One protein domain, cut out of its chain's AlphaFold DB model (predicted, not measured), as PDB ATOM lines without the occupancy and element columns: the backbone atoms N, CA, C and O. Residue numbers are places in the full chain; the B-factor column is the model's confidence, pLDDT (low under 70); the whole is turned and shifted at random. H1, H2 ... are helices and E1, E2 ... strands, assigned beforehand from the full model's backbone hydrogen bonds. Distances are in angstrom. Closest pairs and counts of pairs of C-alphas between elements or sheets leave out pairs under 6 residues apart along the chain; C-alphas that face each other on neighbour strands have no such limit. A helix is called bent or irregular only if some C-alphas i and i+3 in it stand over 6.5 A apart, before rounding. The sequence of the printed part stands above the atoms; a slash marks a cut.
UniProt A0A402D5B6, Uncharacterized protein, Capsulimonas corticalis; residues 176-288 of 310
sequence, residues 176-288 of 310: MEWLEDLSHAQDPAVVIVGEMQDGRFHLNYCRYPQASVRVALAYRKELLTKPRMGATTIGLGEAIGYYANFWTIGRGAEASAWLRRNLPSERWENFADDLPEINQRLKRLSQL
ATOM      1  N   MET A 176     -20.405  -7.104  -8.335       82.62
ATOM      2  CA  MET A 176     -21.557  -8.006  -8.417       82.62
ATOM      3  C   MET A 176     -22.475  -7.714  -9.608       82.62
ATOM      4  O   MET A 176     -23.502  -8.365  -9.745       82.62
ATOM      5  N   GLU A 177     -22.111  -6.761 -10.465       76.69
ATOM      6  CA  GLU A 177     -22.895  -6.394 -11.645       76.69
ATOM      7  C   GLU A 177     -23.054  -7.594 -12.584       76.69
ATOM      8  O   GLU A 177     -22.092  -8.345 -12.799       76.69
ATOM      9  N   TRP A 178     -24.248  -7.757 -13.159       74.56
ATOM     10  CA  TRP A 178     -24.563  -8.829 -14.116       74.56
ATOM     11  C   TRP A 178     -24.364 -10.247 -13.565       74.56
ATOM     12  O   TRP A 178     -23.950 -11.145 -14.299       74.56
ATOM     13  N   LEU A 179     -24.596 -10.462 -12.268       78.38
ATOM     14  CA  LEU A 179     -24.853 -11.820 -11.786       78.38
ATOM     15  C   LEU A 179     -26.170 -12.326 -12.387       78.38
ATOM     16  O   LEU A 179     -27.094 -11.539 -12.614       78.38
ATOM     17  N   GLU A 180     -26.224 -13.622 -12.688       73.31
ATOM     18  CA  GLU A 180     -27.413 -14.256 -13.260       73.31
ATOM     19  C   GLU A 180     -28.644 -13.973 -12.379       73.31
ATOM     20  O   GLU A 180     -28.537 -13.800 -11.166       73.31
ATOM     21  N   ASP A 181     -29.805 -13.799 -13.010       72.56
ATOM     22  CA  ASP A 181     -31.078 -13.460 -12.353       72.56
ATOM     23  C   ASP A 181     -31.148 -12.126 -11.578       72.56
ATOM     24  O   ASP A 181     -32.208 -11.775 -11.039       72.56
ATOM     25  N   LEU A 182     -30.083 -11.314 -11.580       73.00
ATOM     26  CA  LEU A 182     -30.112  -9.936 -11.093       73.00
ATOM     27  C   LEU A 182     -30.320  -8.946 -12.240       73.00
ATOM     28  O   LEU A 182     -29.595  -8.912 -13.233       73.00
ATOM     29  N   SER A 183     -31.322  -8.078 -12.086       69.94
ATOM     30  CA  SER A 183     -31.398  -6.874 -12.916       69.94
ATOM     31  C   SER A 183     -30.396  -5.833 -12.414       69.94
ATOM     32  O   SER A 183     -30.168  -5.736 -11.211       69.94
ATOM     33  N   HIS A 184     -29.895  -4.964 -13.298       64.12
ATOM     34  CA  HIS A 184     -28.946  -3.905 -12.917       64.12
ATOM     35  C   HIS A 184     -29.455  -3.016 -11.757       64.12
ATOM     36  O   HIS A 184     -28.687  -2.453 -10.978       64.12
ATOM     37  N   ALA A 185     -30.775  -2.860 -11.605       64.12
ATOM     38  CA  ALA A 185     -31.359  -2.081 -10.510       64.12
ATOM     39  C   ALA A 185     -31.228  -2.759  -9.128       64.12
ATOM     40  O   ALA A 185     -31.505  -2.128  -8.109       64.12
ATOM     41  N   GLN A 186     -30.857  -4.036  -9.100       71.12
ATOM     42  CA  GLN A 186     -30.765  -4.889  -7.915       71.12
ATOM     43  C   GLN A 186     -29.320  -5.285  -7.588       71.12
ATOM     44  O   GLN A 186     -29.111  -6.020  -6.622       71.12
ATOM     45  N   ASP A 187     -28.340  -4.796  -8.356       78.19
ATOM     46  CA  ASP A 187     -26.944  -5.175  -8.175       78.19
ATOM     47  C   ASP A 187     -26.444  -4.795  -6.774       78.19
ATOM     48  O   ASP A 187     -26.493  -3.621  -6.374       78.19
ATOM     49  N   PRO A 188     -25.951  -5.774  -5.998       85.06
ATOM     50  CA  PRO A 188     -25.469  -5.504  -4.665       85.06
ATOM     51  C   PRO A 188     -24.171  -4.719  -4.707       85.06
ATOM     52  O   PRO A 188     -23.246  -5.011  -5.461       85.06
ATOM     53  N   ALA A 189     -24.069  -3.758  -3.802       85.50
ATOM     54  CA  ALA A 189     -22.867  -2.993  -3.617       85.50
ATOM     55  C   ALA A 189     -22.008  -3.576  -2.491       85.50
ATOM     56  O   ALA A 189     -22.481  -3.933  -1.405       85.50
ATOM     57  N   VAL A 190     -20.707  -3.628  -2.744       87.69
ATOM     58  CA  VAL A 190     -19.692  -4.034  -1.776       87.69
ATOM     59  C   VAL A 190     -18.922  -2.799  -1.345       87.69
ATOM     60  O   VAL A 190     -18.479  -2.003  -2.177       87.69
ATOM     61  N   VAL A 191     -18.753  -2.636  -0.034       88.25
ATOM     62  CA  VAL A 191     -17.860  -1.613   0.505       88.25
ATOM     63  C   VAL A 191     -16.425  -2.037   0.250       88.25
ATOM     64  O   VAL A 191     -15.997  -3.095   0.707       88.25
ATOM     65  N   ILE A 192     -15.673  -1.168  -0.409       87.75
ATOM     66  CA  ILE A 192     -14.233  -1.243  -0.581       87.75
ATOM     67  C   ILE A 192     -13.580  -0.291   0.416       87.75
ATOM     68  O   ILE A 192     -13.897   0.898   0.445       87.75
ATOM     69  N   VAL A 193     -12.666  -0.819   1.233       88.00
ATOM     70  CA  VAL A 193     -11.902  -0.051   2.221       88.00
ATOM     71  C   VAL A 193     -10.428  -0.130   1.868       88.00
ATOM     72  O   VAL A 193      -9.820  -1.196   1.972       88.00
ATOM     73  N   GLY A 194      -9.854   1.002   1.467       88.81
ATOM     74  CA  GLY A 194      -8.434   1.122   1.150       88.81
ATOM     75  C   GLY A 194      -7.697   1.941   2.202       88.81
ATOM     76  O   GLY A 194      -8.160   3.016   2.559       88.81
ATOM     77  N   GLU A 195      -6.538   1.489   2.666       88.31
ATOM     78  CA  GLU A 195      -5.607   2.289   3.467       88.31
ATOM     79  C   GLU A 195      -4.366   2.629   2.637       88.31
ATOM     80  O   GLU A 195      -3.786   1.756   1.995       88.31
ATOM     81  N   MET A 196      -3.951   3.893   2.660       88.00
ATOM     82  CA  MET A 196      -2.719   4.344   2.033       88.00
ATOM     83  C   MET A 196      -1.516   4.021   2.924       88.00
ATOM     84  O   MET A 196      -1.412   4.536   4.036       88.00
ATOM     85  N   GLN A 197      -0.589   3.226   2.402       83.31
ATOM     86  CA  GLN A 197       0.706   2.896   2.997       83.31
ATOM     87  C   GLN A 197       1.783   3.088   1.924       83.31
ATOM     88  O   GLN A 197       1.593   2.682   0.781       83.31
ATOM     89  N   ASP A 198       2.867   3.801   2.243       80.44
ATOM     90  CA  ASP A 198       3.985   4.076   1.318       80.44
ATOM     91  C   ASP A 198       3.558   4.619  -0.064       80.44
ATOM     92  O   ASP A 198       4.107   4.288  -1.118       80.44
ATOM     93  N   GLY A 199       2.524   5.470  -0.069       80.38
ATOM     94  CA  GLY A 199       1.959   6.051  -1.290       80.38
ATOM     95  C   GLY A 199       1.178   5.054  -2.154       80.38
ATOM     96  O   GLY A 199       1.089   5.235  -3.371       80.38
ATOM     97  N   ARG A 200       0.654   3.974  -1.566       79.56
ATOM     98  CA  ARG A 200      -0.163   2.953  -2.237       79.56
ATOM     99  C   ARG A 200      -1.392   2.627  -1.412       79.56
ATOM    100  O   ARG A 200      -1.294   2.497  -0.201       79.56
ATOM    101  N   PHE A 201      -2.539   2.468  -2.063       86.12
ATOM    102  CA  PHE A 201      -3.732   1.969  -1.390       86.12
ATOM    103  C   PHE A 201      -3.730   0.442  -1.351       86.12
ATOM    104  O   PHE A 201      -3.541  -0.212  -2.375       86.12
ATOM    105  N   HIS A 202      -3.974  -0.107  -0.166       84.81
ATOM    106  CA  HIS A 202      -4.134  -1.533   0.088       84.81
ATOM    107  C   HIS A 202      -5.503  -1.788   0.698       84.81
ATOM    108  O   HIS A 202      -5.960  -1.012   1.538       84.81
ATOM    109  N   LEU A 203      -6.154  -2.884   0.315       87.88
ATOM    110  CA  LEU A 203      -7.408  -3.266   0.955       87.88
ATOM    111  C   LEU A 203      -7.164  -3.620   2.421       87.88
ATOM    112  O   LEU A 203      -6.313  -4.456   2.719       87.88
ATOM    113  N   ASN A 204      -7.914  -2.992   3.328       87.31
ATOM    114  CA  ASN A 204      -7.746  -3.196   4.766       87.31
ATOM    115  C   ASN A 204      -9.084  -3.302   5.512       87.31
ATOM    116  O   ASN A 204      -9.392  -2.534   6.425       87.31
ATOM    117  N   TYR A 205      -9.890  -4.283   5.112       86.94
ATOM    118  CA  TYR A 205     -11.206  -4.546   5.696       86.94
ATOM    119  C   TYR A 205     -11.141  -4.924   7.179       86.94
ATOM    120  O   TYR A 205     -11.956  -4.459   7.971       86.94
ATOM    121  N   CYS A 206     -10.151  -5.731   7.575       84.06
ATOM    122  CA  CYS A 206     -10.037  -6.238   8.944       84.06
ATOM    123  C   CYS A 206      -9.772  -5.128   9.968       84.06
ATOM    124  O   CYS A 206     -10.248  -5.219  11.098       84.06
ATOM    125  N   ARG A 207      -9.031  -4.079   9.588       83.81
ATOM    126  CA  ARG A 207      -8.745  -2.949  10.481       83.81
ATOM    127  C   ARG A 207      -9.933  -2.002  10.632       83.81
ATOM    128  O   ARG A 207     -10.091  -1.397  11.688       83.81
ATOM    129  N   TYR A 208     -10.777  -1.896   9.607       86.12
ATOM    130  CA  TYR A 208     -11.926  -0.988   9.592       86.12
ATOM    131  C   TYR A 208     -13.228  -1.719   9.216       86.12
ATOM    132  O   TYR A 208     -13.902  -1.344   8.252       86.12
ATOM    133  N   PRO A 209     -13.639  -2.742   9.987       88.56
ATOM    134  CA  PRO A 209     -14.749  -3.608   9.599       88.56
ATOM    135  C   PRO A 209     -16.104  -2.894   9.646       88.56
ATOM    136  O   PRO A 209     -17.059  -3.331   9.012       88.56
ATOM    137  N   GLN A 210     -16.197  -1.786  10.387       87.31
ATOM    138  CA  GLN A 210     -17.453  -1.082  10.650       87.31
ATOM    139  C   GLN A 210     -18.152  -0.603   9.375       87.31
ATOM    140  O   GLN A 210     -19.379  -0.650   9.295       87.31
ATOM    141  N   ALA A 211     -17.388  -0.189   8.357       84.25
ATOM    142  CA  ALA A 211     -17.959   0.251   7.089       84.25
ATOM    143  C   ALA A 211     -18.718  -0.895   6.395       84.25
ATOM    144  O   ALA A 211     -19.877  -0.723   6.013       84.25
ATOM    145  N   SER A 212     -18.101  -2.077   6.311       89.44
ATOM    146  CA  SER A 212     -18.708  -3.272   5.718       89.44
ATOM    147  C   SER A 212     -19.847  -3.826   6.578       89.44
ATOM    148  O   SER A 212     -20.912  -4.131   6.047       89.44
ATOM    149  N   VAL A 213     -19.687  -3.877   7.910       91.81
ATOM    150  CA  VAL A 213     -20.758  -4.309   8.836       91.81
ATOM    151  C   VAL A 213     -22.018  -3.477   8.628       91.81
ATOM    152  O   VAL A 213     -23.111  -4.026   8.541       91.81
ATOM    153  N   ARG A 214     -21.887  -2.157   8.521       87.06
ATOM    154  CA  ARG A 214     -23.035  -1.264   8.369       87.06
ATOM    155  C   ARG A 214     -23.799  -1.495   7.069       87.06
ATOM    156  O   ARG A 214     -25.025  -1.555   7.101       87.06
ATOM    157  N   VAL A 215     -23.093  -1.656   5.949       87.25
ATOM    158  CA  VAL A 215     -23.740  -1.963   4.666       87.25
ATOM    159  C   VAL A 215     -24.379  -3.350   4.699       87.25
ATOM    160  O   VAL A 215     -25.525  -3.494   4.278       87.25
ATOM    161  N   ALA A 216     -23.720  -4.341   5.306       92.12
ATOM    162  CA  ALA A 216     -24.335  -5.646   5.533       92.12
ATOM    163  C   ALA A 216     -25.623  -5.524   6.368       92.12
ATOM    164  O   ALA A 216     -26.654  -6.075   6.001       92.12
ATOM    165  N   LEU A 217     -25.618  -4.761   7.464       91.75
ATOM    166  CA  LEU A 217     -26.808  -4.565   8.296       91.75
ATOM    167  C   LEU A 217     -27.936  -3.815   7.573       91.75
ATOM    168  O   LEU A 217     -29.103  -4.111   7.831       91.75
ATOM    169  N   ALA A 218     -27.617  -2.903   6.651       86.88
ATOM    170  CA  ALA A 218     -28.613  -2.276   5.786       86.88
ATOM    171  C   ALA A 218     -29.290  -3.320   4.878       86.88
ATOM    172  O   ALA A 218     -30.514  -3.420   4.881       86.88
ATOM    173  N   TYR A 219     -28.510  -4.176   4.211       89.50
ATOM    174  CA  TYR A 219     -29.050  -5.292   3.425       89.50
ATOM    175  C   TYR A 219     -29.865  -6.274   4.268       89.50
ATOM    176  O   TYR A 219     -30.947  -6.698   3.867       89.50
ATOM    177  N   ARG A 220     -29.394  -6.589   5.479       90.19
ATOM    178  CA  ARG A 220     -30.128  -7.429   6.431       90.19
ATOM    179  C   ARG A 220     -31.493  -6.842   6.761       90.19
ATOM    180  O   ARG A 220     -32.471  -7.579   6.827       90.19
ATOM    181  N   LYS A 221     -31.552  -5.533   7.015       87.62
ATOM    182  CA  LYS A 221     -32.807  -4.840   7.305       87.62
ATOM    183  C   LYS A 221     -33.761  -4.979   6.123       87.62
ATOM    184  O   LYS A 221     -34.882  -5.417   6.343       87.62
ATOM    185  N   GLU A 222     -33.291  -4.712   4.906       83.25
ATOM    186  CA  GLU A 222     -34.096  -4.847   3.686       83.25
ATOM    187  C   GLU A 222     -34.618  -6.277   3.473       83.25
ATOM    188  O   GLU A 222     -35.804  -6.461   3.198       83.25
ATOM    189  N   LEU A 223     -33.785  -7.300   3.695       84.19
ATOM    190  CA  LEU A 223     -34.207  -8.708   3.642       84.19
ATOM    191  C   LEU A 223     -35.358  -9.013   4.606       84.19
ATOM    192  O   LEU A 223     -36.273  -9.762   4.265       84.19
ATOM    193  N   LEU A 224     -35.317  -8.438   5.809       81.69
ATOM    194  CA  LEU A 224     -36.334  -8.653   6.839       81.69
ATOM    195  C   LEU A 224     -37.598  -7.815   6.607       81.69
ATOM    196  O   LEU A 224     -38.683  -8.226   7.018       81.69
ATOM    197  N   THR A 225     -37.482  -6.651   5.963       75.06
ATOM    198  CA  THR A 225     -38.608  -5.743   5.689       75.06
ATOM    199  C   THR A 225     -39.301  -5.998   4.359       75.06
ATOM    200  O   THR A 225     -40.376  -5.442   4.139       75.06
ATOM    201  N   LYS A 226     -38.753  -6.865   3.499       65.75
ATOM    202  CA  LYS A 226     -39.379  -7.302   2.241       65.75
ATOM    203  C   LYS A 226     -40.045  -8.694   2.321       65.75
ATOM    204  O   LYS A 226     -39.781  -9.543   1.467       65.75
ATOM    205  N   PRO A 227     -40.959  -8.986   3.269       54.69
ATOM    206  CA  PRO A 227     -41.900 -10.078   3.084       54.69
ATOM    207  C   PRO A 227     -43.082  -9.570   2.232       54.69
ATOM    208  O   PRO A 227     -43.624  -8.513   2.537       54.69
ATOM    209  N   ARG A 228     -43.548 -10.353   1.237       47.34
ATOM    210  CA  ARG A 228     -44.895 -10.291   0.580       47.34
ATOM    211  C   ARG A 228     -45.049  -9.778  -0.867       47.34
ATOM    212  O   ARG A 228     -46.180  -9.730  -1.330       47.34
ATOM    213  N   MET A 229     -43.998  -9.470  -1.627       41.31
ATOM    214  CA  MET A 229     -44.162  -8.938  -3.003       41.31
ATOM    215  C   MET A 229     -43.926  -9.948  -4.141       41.31
ATOM    216  O   MET A 229     -43.598  -9.525  -5.238       41.31
ATOM    217  N   GLY A 230     -44.059 -11.262  -3.908       43.03
ATOM    218  CA  GLY A 230     -44.152 -12.292  -4.968       43.03
ATOM    219  C   GLY A 230     -42.999 -12.406  -5.985       43.03
ATOM    220  O   GLY A 230     -43.035 -13.288  -6.830       43.03
ATOM    221  N   ALA A 231     -41.983 -11.548  -5.915       47.09
ATOM    222  CA  ALA A 231     -40.873 -11.507  -6.849       47.09
ATOM    223  C   ALA A 231     -39.703 -12.312  -6.281       47.09
ATOM    224  O   ALA A 231     -39.194 -12.029  -5.191       47.09
ATOM    225  N   THR A 232     -39.297 -13.330  -7.025       54.06
ATOM    226  CA  THR A 232     -38.176 -14.229  -6.731       54.06
ATOM    227  C   THR A 232     -36.830 -13.496  -6.718       54.06
ATOM    228  O   THR A 232     -35.969 -13.837  -5.915       54.06
ATOM    229  N   THR A 233     -36.683 -12.415  -7.494       55.38
ATOM    230  CA  THR A 233     -35.435 -11.633  -7.606       55.38
ATOM    231  C   THR A 233     -35.255 -10.557  -6.522       55.38
ATOM    232  O   THR A 233     -34.130 -10.150  -6.240       55.38
ATOM    233  N   ILE A 234     -36.334 -10.108  -5.856       57.22
ATOM    234  CA  ILE A 234     -36.328  -9.021  -4.843       57.22
ATOM    235  C   ILE A 234     -35.832  -9.532  -3.469       57.22
ATOM    236  O   ILE A 234     -36.485  -9.421  -2.437       57.22
ATOM    237  N   GLY A 235     -34.669 -10.163  -3.441       74.94
ATOM    238  CA  GLY A 235     -34.066 -10.662  -2.205       74.94
ATOM    239  C   GLY A 235     -32.723 -11.337  -2.424       74.94
ATOM    240  O   GLY A 235     -31.926 -11.408  -1.491       74.94
ATOM    241  N   LEU A 236     -32.459 -11.801  -3.649       80.94
ATOM    242  CA  LEU A 236     -31.162 -12.352  -4.021       80.94
ATOM    243  C   LEU A 236     -30.080 -11.267  -3.940       80.94
ATOM    244  O   LEU A 236     -29.089 -11.454  -3.240       80.94
ATOM    245  N   GLY A 237     -30.322 -10.091  -4.530       84.69
ATOM    246  CA  GLY A 237     -29.396  -8.956  -4.464       84.69
ATOM    247  C   GLY A 237     -29.067  -8.558  -3.023       84.69
ATOM    248  O   GLY A 237     -27.901  -8.423  -2.659       84.69
ATOM    249  N   GLU A 238     -30.065  -8.461  -2.143       87.38
ATOM    250  CA  GLU A 238     -29.818  -8.142  -0.739       87.38
ATOM    251  C   GLU A 238     -29.113  -9.271   0.030       87.38
ATOM    252  O   GLU A 238     -28.264  -8.986   0.878       87.38
ATOM    253  N   ALA A 239     -29.406 -10.542  -0.262       90.25
ATOM    254  CA  ALA A 239     -28.700 -11.685   0.323       90.25
ATOM    255  C   ALA A 239     -27.218 -11.691  -0.071       90.25
ATOM    256  O   ALA A 239     -26.345 -11.834   0.793       90.25
ATOM    257  N   ILE A 240     -26.932 -11.448  -1.349       91.50
ATOM    258  CA  ILE A 240     -25.574 -11.319  -1.877       91.50
ATOM    259  C   ILE A 240     -24.880 -10.111  -1.246       91.50
ATOM    260  O   ILE A 240     -23.770 -10.253  -0.742       91.50
ATOM    261  N   GLY A 241     -25.533  -8.947  -1.184       91.19
ATOM    262  CA  GLY A 241     -24.989  -7.744  -0.549       91.19
ATOM    263  C   GLY A 241     -24.668  -7.944   0.936       91.19
ATOM    264  O   GLY A 241     -23.596  -7.548   1.404       91.19
ATOM    265  N   TYR A 242     -25.550  -8.623   1.673       93.81
ATOM    266  CA  TYR A 242     -25.328  -9.020   3.063       93.81
ATOM    267  C   TYR A 242     -24.110  -9.941   3.208       93.81
ATOM    268  O   TYR A 242     -23.215  -9.669   4.013       93.81
ATOM    269  N   TYR A 243     -24.064 -11.016   2.417       96.00
ATOM    270  CA  TYR A 243     -22.976 -11.987   2.450       96.00
ATOM    271  C   TYR A 243     -21.641 -11.360   2.055       96.00
ATOM    272  O   TYR A 243     -20.672 -11.481   2.801       96.00
ATOM    273  N   ALA A 244     -21.595 -10.651   0.928       94.62
ATOM    274  CA  ALA A 244     -20.392 -10.053   0.367       94.62
ATOM    275  C   ALA A 244     -19.703  -9.106   1.353       94.62
ATOM    276  O   ALA A 244     -18.497  -9.212   1.577       94.62
ATOM    277  N   ASN A 245     -20.466  -8.226   2.002       94.12
ATOM    278  CA  ASN A 245     -19.909  -7.272   2.957       94.12
ATOM    279  C   ASN A 245     -19.434  -7.935   4.263       94.12
ATOM    280  O   ASN A 245     -18.480  -7.462   4.875       94.12
ATOM    281  N   PHE A 246     -20.035  -9.044   4.701       96.06
ATOM    282  CA  PHE A 246     -19.481  -9.813   5.822       96.06
ATOM    283  C   PHE A 246     -18.288 -10.676   5.412       96.06
ATOM    284  O   PHE A 246     -17.352 -10.860   6.193       96.06
ATOM    285  N   TRP A 247     -18.292 -11.195   4.190       95.62
ATOM    286  CA  TRP A 247     -17.210 -12.005   3.658       95.62
ATOM    287  C   TRP A 247     -15.898 -11.219   3.590       95.62
ATOM    288  O   TRP A 247     -14.870 -11.736   4.026       95.62
ATOM    289  N   THR A 248     -15.930  -9.952   3.152       91.81
ATOM    290  CA  THR A 248     -14.724  -9.103   3.045       91.81
ATOM    291  C   THR A 248     -14.014  -8.870   4.378       91.81
ATOM    292  O   THR A 248     -12.808  -8.639   4.390       91.81
ATOM    293  N   ILE A 249     -14.728  -8.989   5.500       94.19
ATOM    294  CA  ILE A 249     -14.181  -8.877   6.861       94.19
ATOM    295  C   ILE A 249     -13.988 -10.242   7.545       94.19
ATOM    296  O   ILE A 249     -13.897 -10.313   8.769       94.19
ATOM    297  N   GLY A 250     -13.964 -11.341   6.782       94.31
ATOM    298  CA  GLY A 250     -13.719 -12.691   7.302       94.31
ATOM    299  C   GLY A 250     -14.914 -13.342   8.009       94.31
ATOM    300  O   GLY A 250     -14.760 -14.379   8.647       94.31
ATOM    301  N   ARG A 251     -16.121 -12.775   7.889       96.31
ATOM    302  CA  ARG A 251     -17.357 -13.258   8.539       96.31
ATOM    303  C   ARG A 251     -18.326 -13.937   7.562       96.31
ATOM    304  O   ARG A 251     -19.516 -14.059   7.842       96.31
ATOM    305  N   GLY A 252     -17.827 -14.424   6.424       95.56
ATOM    306  CA  GLY A 252     -18.646 -15.076   5.394       95.56
ATOM    307  C   GLY A 252     -19.410 -16.307   5.906       95.56
ATOM    308  O   GLY A 252     -20.588 -16.468   5.605       95.56
ATOM    309  N   ALA A 253     -18.782 -17.136   6.748       96.31
ATOM    310  CA  ALA A 253     -19.432 -18.315   7.331       96.31
ATOM    311  C   ALA A 253     -20.598 -17.944   8.265       96.31
ATOM    312  O   ALA A 253     -21.661 -18.561   8.211       96.31
ATOM    313  N   GLU A 254     -20.426 -16.903   9.084       96.81
ATOM    314  CA  GLU A 254     -21.490 -16.381   9.944       96.81
ATOM    315  C   GLU A 254     -22.657 -15.840   9.110       96.81
ATOM    316  O   GLU A 254     -23.819 -16.146   9.389       96.81
ATOM    317  N   ALA A 255     -22.349 -15.079   8.056       96.69
ATOM    318  CA  ALA A 255     -23.358 -14.536   7.159       96.69
ATOM    319  C   ALA A 255     -24.137 -15.643   6.437       96.69
ATOM    320  O   ALA A 255     -25.366 -15.620   6.431       96.69
ATOM    321  N   SER A 256     -23.438 -16.649   5.912       96.06
ATOM    322  CA  SER A 256     -24.035 -17.822   5.269       96.06
ATOM    323  C   SER A 256     -24.961 -18.590   6.224       96.06
ATOM    324  O   SER A 256     -26.119 -18.852   5.896       96.06
ATOM    325  N   ALA A 257     -24.512 -18.859   7.457       96.00
ATOM    326  CA  ALA A 257     -25.333 -19.520   8.473       96.00
ATOM    327  C   ALA A 257     -26.563 -18.690   8.874       96.00
ATOM    328  O   ALA A 257     -27.623 -19.243   9.173       96.00
ATOM    329  N   TRP A 258     -26.438 -17.360   8.899       95.56
ATOM    330  CA  TRP A 258     -27.576 -16.479   9.124       95.56
ATOM    331  C   TRP A 258     -28.576 -16.550   7.965       95.56
ATOM    332  O   TRP A 258     -29.757 -16.778   8.226       95.56
ATOM    333  N   LEU A 259     -28.121 -16.436   6.713       93.62
ATOM    334  CA  LEU A 259     -28.984 -16.510   5.528       93.62
ATOM    335  C   LEU A 259     -29.731 -17.842   5.459       93.62
ATOM    336  O   LEU A 259     -30.953 -17.840   5.349       93.62
ATOM    337  N   ARG A 260     -29.042 -18.970   5.666       93.12
ATOM    338  CA  ARG A 260     -29.662 -20.306   5.667       93.12
ATOM    339  C   ARG A 260     -30.808 -20.456   6.669       93.12
ATOM    340  O   ARG A 260     -31.733 -21.219   6.432       93.12
ATOM    341  N   ARG A 261     -30.744 -19.761   7.809       91.44
ATOM    342  CA  ARG A 261     -31.791 -19.811   8.846       91.44
ATOM    343  C   ARG A 261     -32.954 -18.852   8.600       91.44
ATOM    344  O   ARG A 261     -33.998 -19.035   9.211       91.44
ATOM    345  N   ASN A 262     -32.752 -17.804   7.801       88.62
ATOM    346  CA  ASN A 262     -33.701 -16.693   7.686       88.62
ATOM    347  C   ASN A 262     -34.303 -16.546   6.281       88.62
ATOM    348  O   ASN A 262     -35.317 -15.866   6.133       88.62
ATOM    349  N   LEU A 263     -33.710 -17.166   5.260       85.62
ATOM    350  CA  LEU A 263     -34.275 -17.223   3.917       85.62
ATOM    351  C   LEU A 263     -35.205 -18.442   3.763       85.62
ATOM    352  O   LEU A 263     -34.904 -19.506   4.303       85.62
ATOM    353  N   PRO A 264     -36.308 -18.322   2.999       84.38
ATOM    354  CA  PRO A 264     -37.046 -19.479   2.487       84.38
ATOM    355  C   PRO A 264     -36.130 -20.425   1.698       84.38
ATOM    356  O   PRO A 264     -35.227 -19.947   1.012       84.38
ATOM    357  N   SER A 265     -36.391 -21.739   1.742       82.38
ATOM    358  CA  SER A 265     -35.519 -22.766   1.143       82.38
ATOM    359  C   SER A 265     -35.176 -22.505  -0.326       82.38
ATOM    360  O   SER A 265     -34.004 -22.500  -0.665       82.38
ATOM    361  N   GLU A 266     -36.168 -22.175  -1.160       81.12
ATOM    362  CA  GLU A 266     -35.976 -21.860  -2.588       81.12
ATOM    363  C   GLU A 266     -35.006 -20.683  -2.805       81.12
ATOM    364  O   GLU A 266     -34.125 -20.724  -3.654       81.12
ATOM    365  N   ARG A 267     -35.101 -19.632  -1.982       80.31
ATOM    366  CA  ARG A 267     -34.194 -18.474  -2.079       80.31
ATOM    367  C   ARG A 267     -32.793 -18.790  -1.575       80.31
ATOM    368  O   ARG A 267     -31.825 -18.195  -2.040       80.31
ATOM    369  N   TRP A 268     -32.695 -19.665  -0.579       86.31
ATOM    370  CA  TRP A 268     -31.409 -20.157  -0.110       86.31
ATOM    371  C   TRP A 268     -30.718 -21.006  -1.179       86.31
ATOM    372  O   TRP A 268     -29.516 -20.849  -1.346       86.31
ATOM    373  N   GLU A 269     -31.456 -21.865  -1.883       86.44
ATOM    374  CA  GLU A 269     -30.931 -22.693  -2.975       86.44
ATOM    375  C   GLU A 269     -30.355 -21.817  -4.091       86.44
ATOM    376  O   GLU A 269     -29.161 -21.927  -4.353       86.44
ATOM    377  N   ASN A 270     -31.114 -20.839  -4.598       83.50
ATOM    378  CA  ASN A 270     -30.606 -19.896  -5.608       83.50
ATOM    379  C   ASN A 270     -29.334 -19.169  -5.139       83.50
ATOM    380  O   ASN A 270     -28.328 -19.124  -5.835       83.50
ATOM    381  N   PHE A 271     -29.341 -18.639  -3.909       87.94
ATOM    382  CA  PHE A 271     -28.151 -17.997  -3.348       87.94
ATOM    383  C   PHE A 271     -26.962 -18.965  -3.224       87.94
ATOM    384  O   PHE A 271     -25.815 -18.570  -3.433       87.94
ATOM    385  N   ALA A 272     -27.214 -20.215  -2.829       89.81
ATOM    386  CA  ALA A 272     -26.180 -21.225  -2.652       89.81
ATOM    387  C   ALA A 272     -25.556 -21.650  -3.988       89.81
ATOM    388  O   ALA A 272     -24.351 -21.916  -4.012       89.81
ATOM    389  N   ASP A 273     -26.337 -21.653  -5.066       88.94
ATOM    390  CA  ASP A 273     -25.864 -21.929  -6.422       88.94
ATOM    391  C   ASP A 273     -24.917 -20.824  -6.927       88.94
ATOM    392  O   ASP A 273     -23.881 -21.134  -7.518       88.94
ATOM    393  N   ASP A 274     -25.168 -19.558  -6.568       88.31
ATOM    394  CA  ASP A 274     -24.312 -18.412  -6.929       88.31
ATOM    395  C   ASP A 274     -23.045 -18.267  -6.066       88.31
ATOM    396  O   ASP A 274     -22.086 -17.573  -6.435       88.31
ATOM    397  N   LEU A 275     -22.997 -18.898  -4.884       90.75
ATOM    398  CA  LEU A 275     -21.893 -18.738  -3.925       90.75
ATOM    399  C   LEU A 275     -20.489 -18.967  -4.518       90.75
ATOM    400  O   LEU A 275     -19.577 -18.216  -4.147       90.75
ATOM    401  N   PRO A 276     -20.239 -19.979  -5.375       92.00
ATOM    402  CA  PRO A 276     -18.930 -20.175  -5.995       92.00
ATOM    403  C   PRO A 276     -18.481 -18.963  -6.816       92.00
ATOM    404  O   PRO A 276     -17.350 -18.497  -6.639       92.00
ATOM    405  N   GLU A 277     -19.371 -18.417  -7.647       90.31
ATOM    406  CA  GLU A 277     -19.086 -17.244  -8.472       90.31
ATOM    407  C   GLU A 277     -18.901 -15.994  -7.610       90.31
ATOM    408  O   GLU A 277     -17.891 -15.295  -7.744       90.31
ATOM    409  N   ILE A 278     -19.798 -15.753  -6.648       90.69
ATOM    410  CA  ILE A 278     -19.684 -14.635  -5.700       90.69
ATOM    411  C   ILE A 278     -18.330 -14.685  -4.987       90.69
ATOM    412  O   ILE A 278     -17.611 -13.689  -4.929       90.69
ATOM    413  N   ASN A 279     -17.922 -15.852  -4.481       92.44
ATOM    414  CA  ASN A 279     -16.634 -16.015  -3.809       92.44
ATOM    415  C   ASN A 279     -15.445 -15.776  -4.749       92.44
ATOM    416  O   ASN A 279     -14.434 -15.209  -4.327       92.44
ATOM    417  N   GLN A 280     -15.534 -16.206  -6.009       89.19
ATOM    418  CA  GLN A 280     -14.502 -15.944  -7.010       89.19
ATOM    419  C   GLN A 280     -14.376 -14.444  -7.296       89.19
ATOM    420  O   GLN A 280     -13.257 -13.917  -7.299       89.19
ATOM    421  N   ARG A 281     -15.504 -13.748  -7.468       87.19
ATOM    422  CA  ARG A 281     -15.547 -12.297  -7.669       87.19
ATOM    423  C   ARG A 281     -15.003 -11.553  -6.441       87.19
ATOM    424  O   ARG A 281     -14.121 -10.702  -6.552       87.19
ATOM    425  N   LEU A 282     -15.402 -11.957  -5.236       88.75
ATOM    426  CA  LEU A 282     -14.915 -11.354  -3.992       88.75
ATOM    427  C   LEU A 282     -13.405 -11.545  -3.765       88.75
ATOM    428  O   LEU A 282     -12.720 -10.623  -3.320       88.75
ATOM    429  N   LYS A 283     -12.843 -12.706  -4.120       88.31
ATOM    430  CA  LYS A 283     -11.386 -12.952  -4.046       88.31
ATOM    431  C   LYS A 283     -10.580 -12.022  -4.953       88.31
ATOM    432  O   LYS A 283      -9.431 -11.712  -4.644       88.31
ATOM    433  N   ARG A 284     -11.176 -11.565  -6.052       81.88
ATOM    434  CA  ARG A 284     -10.564 -10.637  -7.007       81.88
ATOM    435  C   ARG A 284     -10.774  -9.165  -6.614       81.88
ATOM    436  O   ARG A 284     -10.272  -8.294  -7.309       81.88
ATOM    437  N   LEU A 285     -11.408  -8.849  -5.476       80.44
ATOM    438  CA  LEU A 285     -11.588  -7.457  -5.024       80.44
ATOM    439  C   LEU A 285     -10.275  -6.680  -4.886       80.44
ATOM    440  O   LEU A 285     -10.273  -5.473  -5.086       80.44
ATOM    441  N   SER A 286      -9.160  -7.333  -4.547       72.00
ATOM    442  CA  SER A 286      -7.837  -6.683  -4.483       72.00
ATOM    443  C   SER A 286      -7.362  -6.172  -5.833       72.00
ATOM    444  O   SER A 286      -6.603  -5.210  -5.892       72.00
ATOM    445  N   GLN A 287      -7.864  -6.768  -6.910       70.69
ATOM    446  CA  GLN A 287      -7.681  -6.261  -8.253       70.69
ATOM    447  C   GLN A 287      -8.531  -5.004  -8.463       70.69
ATOM    448  O   GLN A 287      -8.215  -4.257  -9.361       70.69
ATOM    449  N   LEU A 288      -9.543  -4.692  -7.636       67.31
ATOM    450  CA  LEU A 288     -10.407  -3.515  -7.813       67.31
ATOM    451  C   LEU A 288      -9.759  -2.152  -7.499       67.31
ATOM    452  O   LEU A 288     -10.263  -1.109  -7.925       67.31
TER     453      LEU A 288
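This is residues 176 to 288 of the 310 residues of an uncharacterized protein of Capsulimonas corticalis (UniProt A0A402D5B6). A hairpin of two strands, E1 and E2, makes one end of a rod, and a cluster of four helices makes its body, with H2 in the middle and H1, H3 and H4 packed round it. The link from H1 to H2 makes the other end, and H4, the longest helix, has a kink partway along. The printed part has 113 residues, with two named strands and four named helices in the order E1, E2, H1, H2, H3, H4; the sheet, E1 - E2, is antiparallel and the class is mostly helix. The whole is compact, with a radius of gyration of the C-alphas of 14.3 A, and spans 51 by 24 by 22 A.

Find C-alpha 190 at (-19.692, -4.034, -1.776); from there strand E1, residues 190 to 197, runs 22.1 A. Strand E2, residues 200 to 203, comes back over 10.1 A. Look next at C-alpha 209 at (-14.749, -3.608, 9.599), where helix H1, residues 209 to 225, begins its 24.3 A. H2 is residues 236 to 247, 15.9 A, and H3 is residues 252 to 262, 15.3 A. H4, residues 265 to 288, runs 32.9 A to C-alpha 288 at (-10.407, -3.515, -7.813); it is irregular, with C-alphas 283 and 286 7.2 A apart, and has a kink of 47 degrees near residue 276.

In the hairpin E1 and E2, look for N 195 and O 202, 2.8 A apart and within hydrogen-bond range, and N 202 and O 195, 2.9 A. The closest C-alphas of E1 and H1 are those of Val 191 and Ser 212, 5.5 A; those of E1 and H2 are Val 190 and Asn 245, 5.7 A. H2 is the hub. It touches H1 at a shallow tilt of 25 degrees, opposite ways, a helical hairpin whose closest C-alphas, of Ala 216 and Tyr 242, are 4.3 A apart. H2 and H3 touch as another helical hairpin, closest at the C-alphas of Phe 246 and Gly 252, 5.3 A; their tilt of 34.9 degrees is shallow, but only just. H2 touches H4 at a steep tilt of 49 degrees, the same way, closest at the C-alphas of Leu 236 and Phe 271, 6.4 A. H1 and H4 are apart. Every O i to N i+4 pair is within hydrogen-bond range in H1, H2 and H3; in H4 15 of 20 are.

The two C-alphas farthest apart, of Asp 198 and Gly 230, are 51.2 A from each other. The printed part has no cut and no long link between its elements, but residues 176 to 189 hold no named element. The mean pLDDT of the printed part is 83.3; look for values under 70 at residues 183 to 185, 226 to 234 and 288.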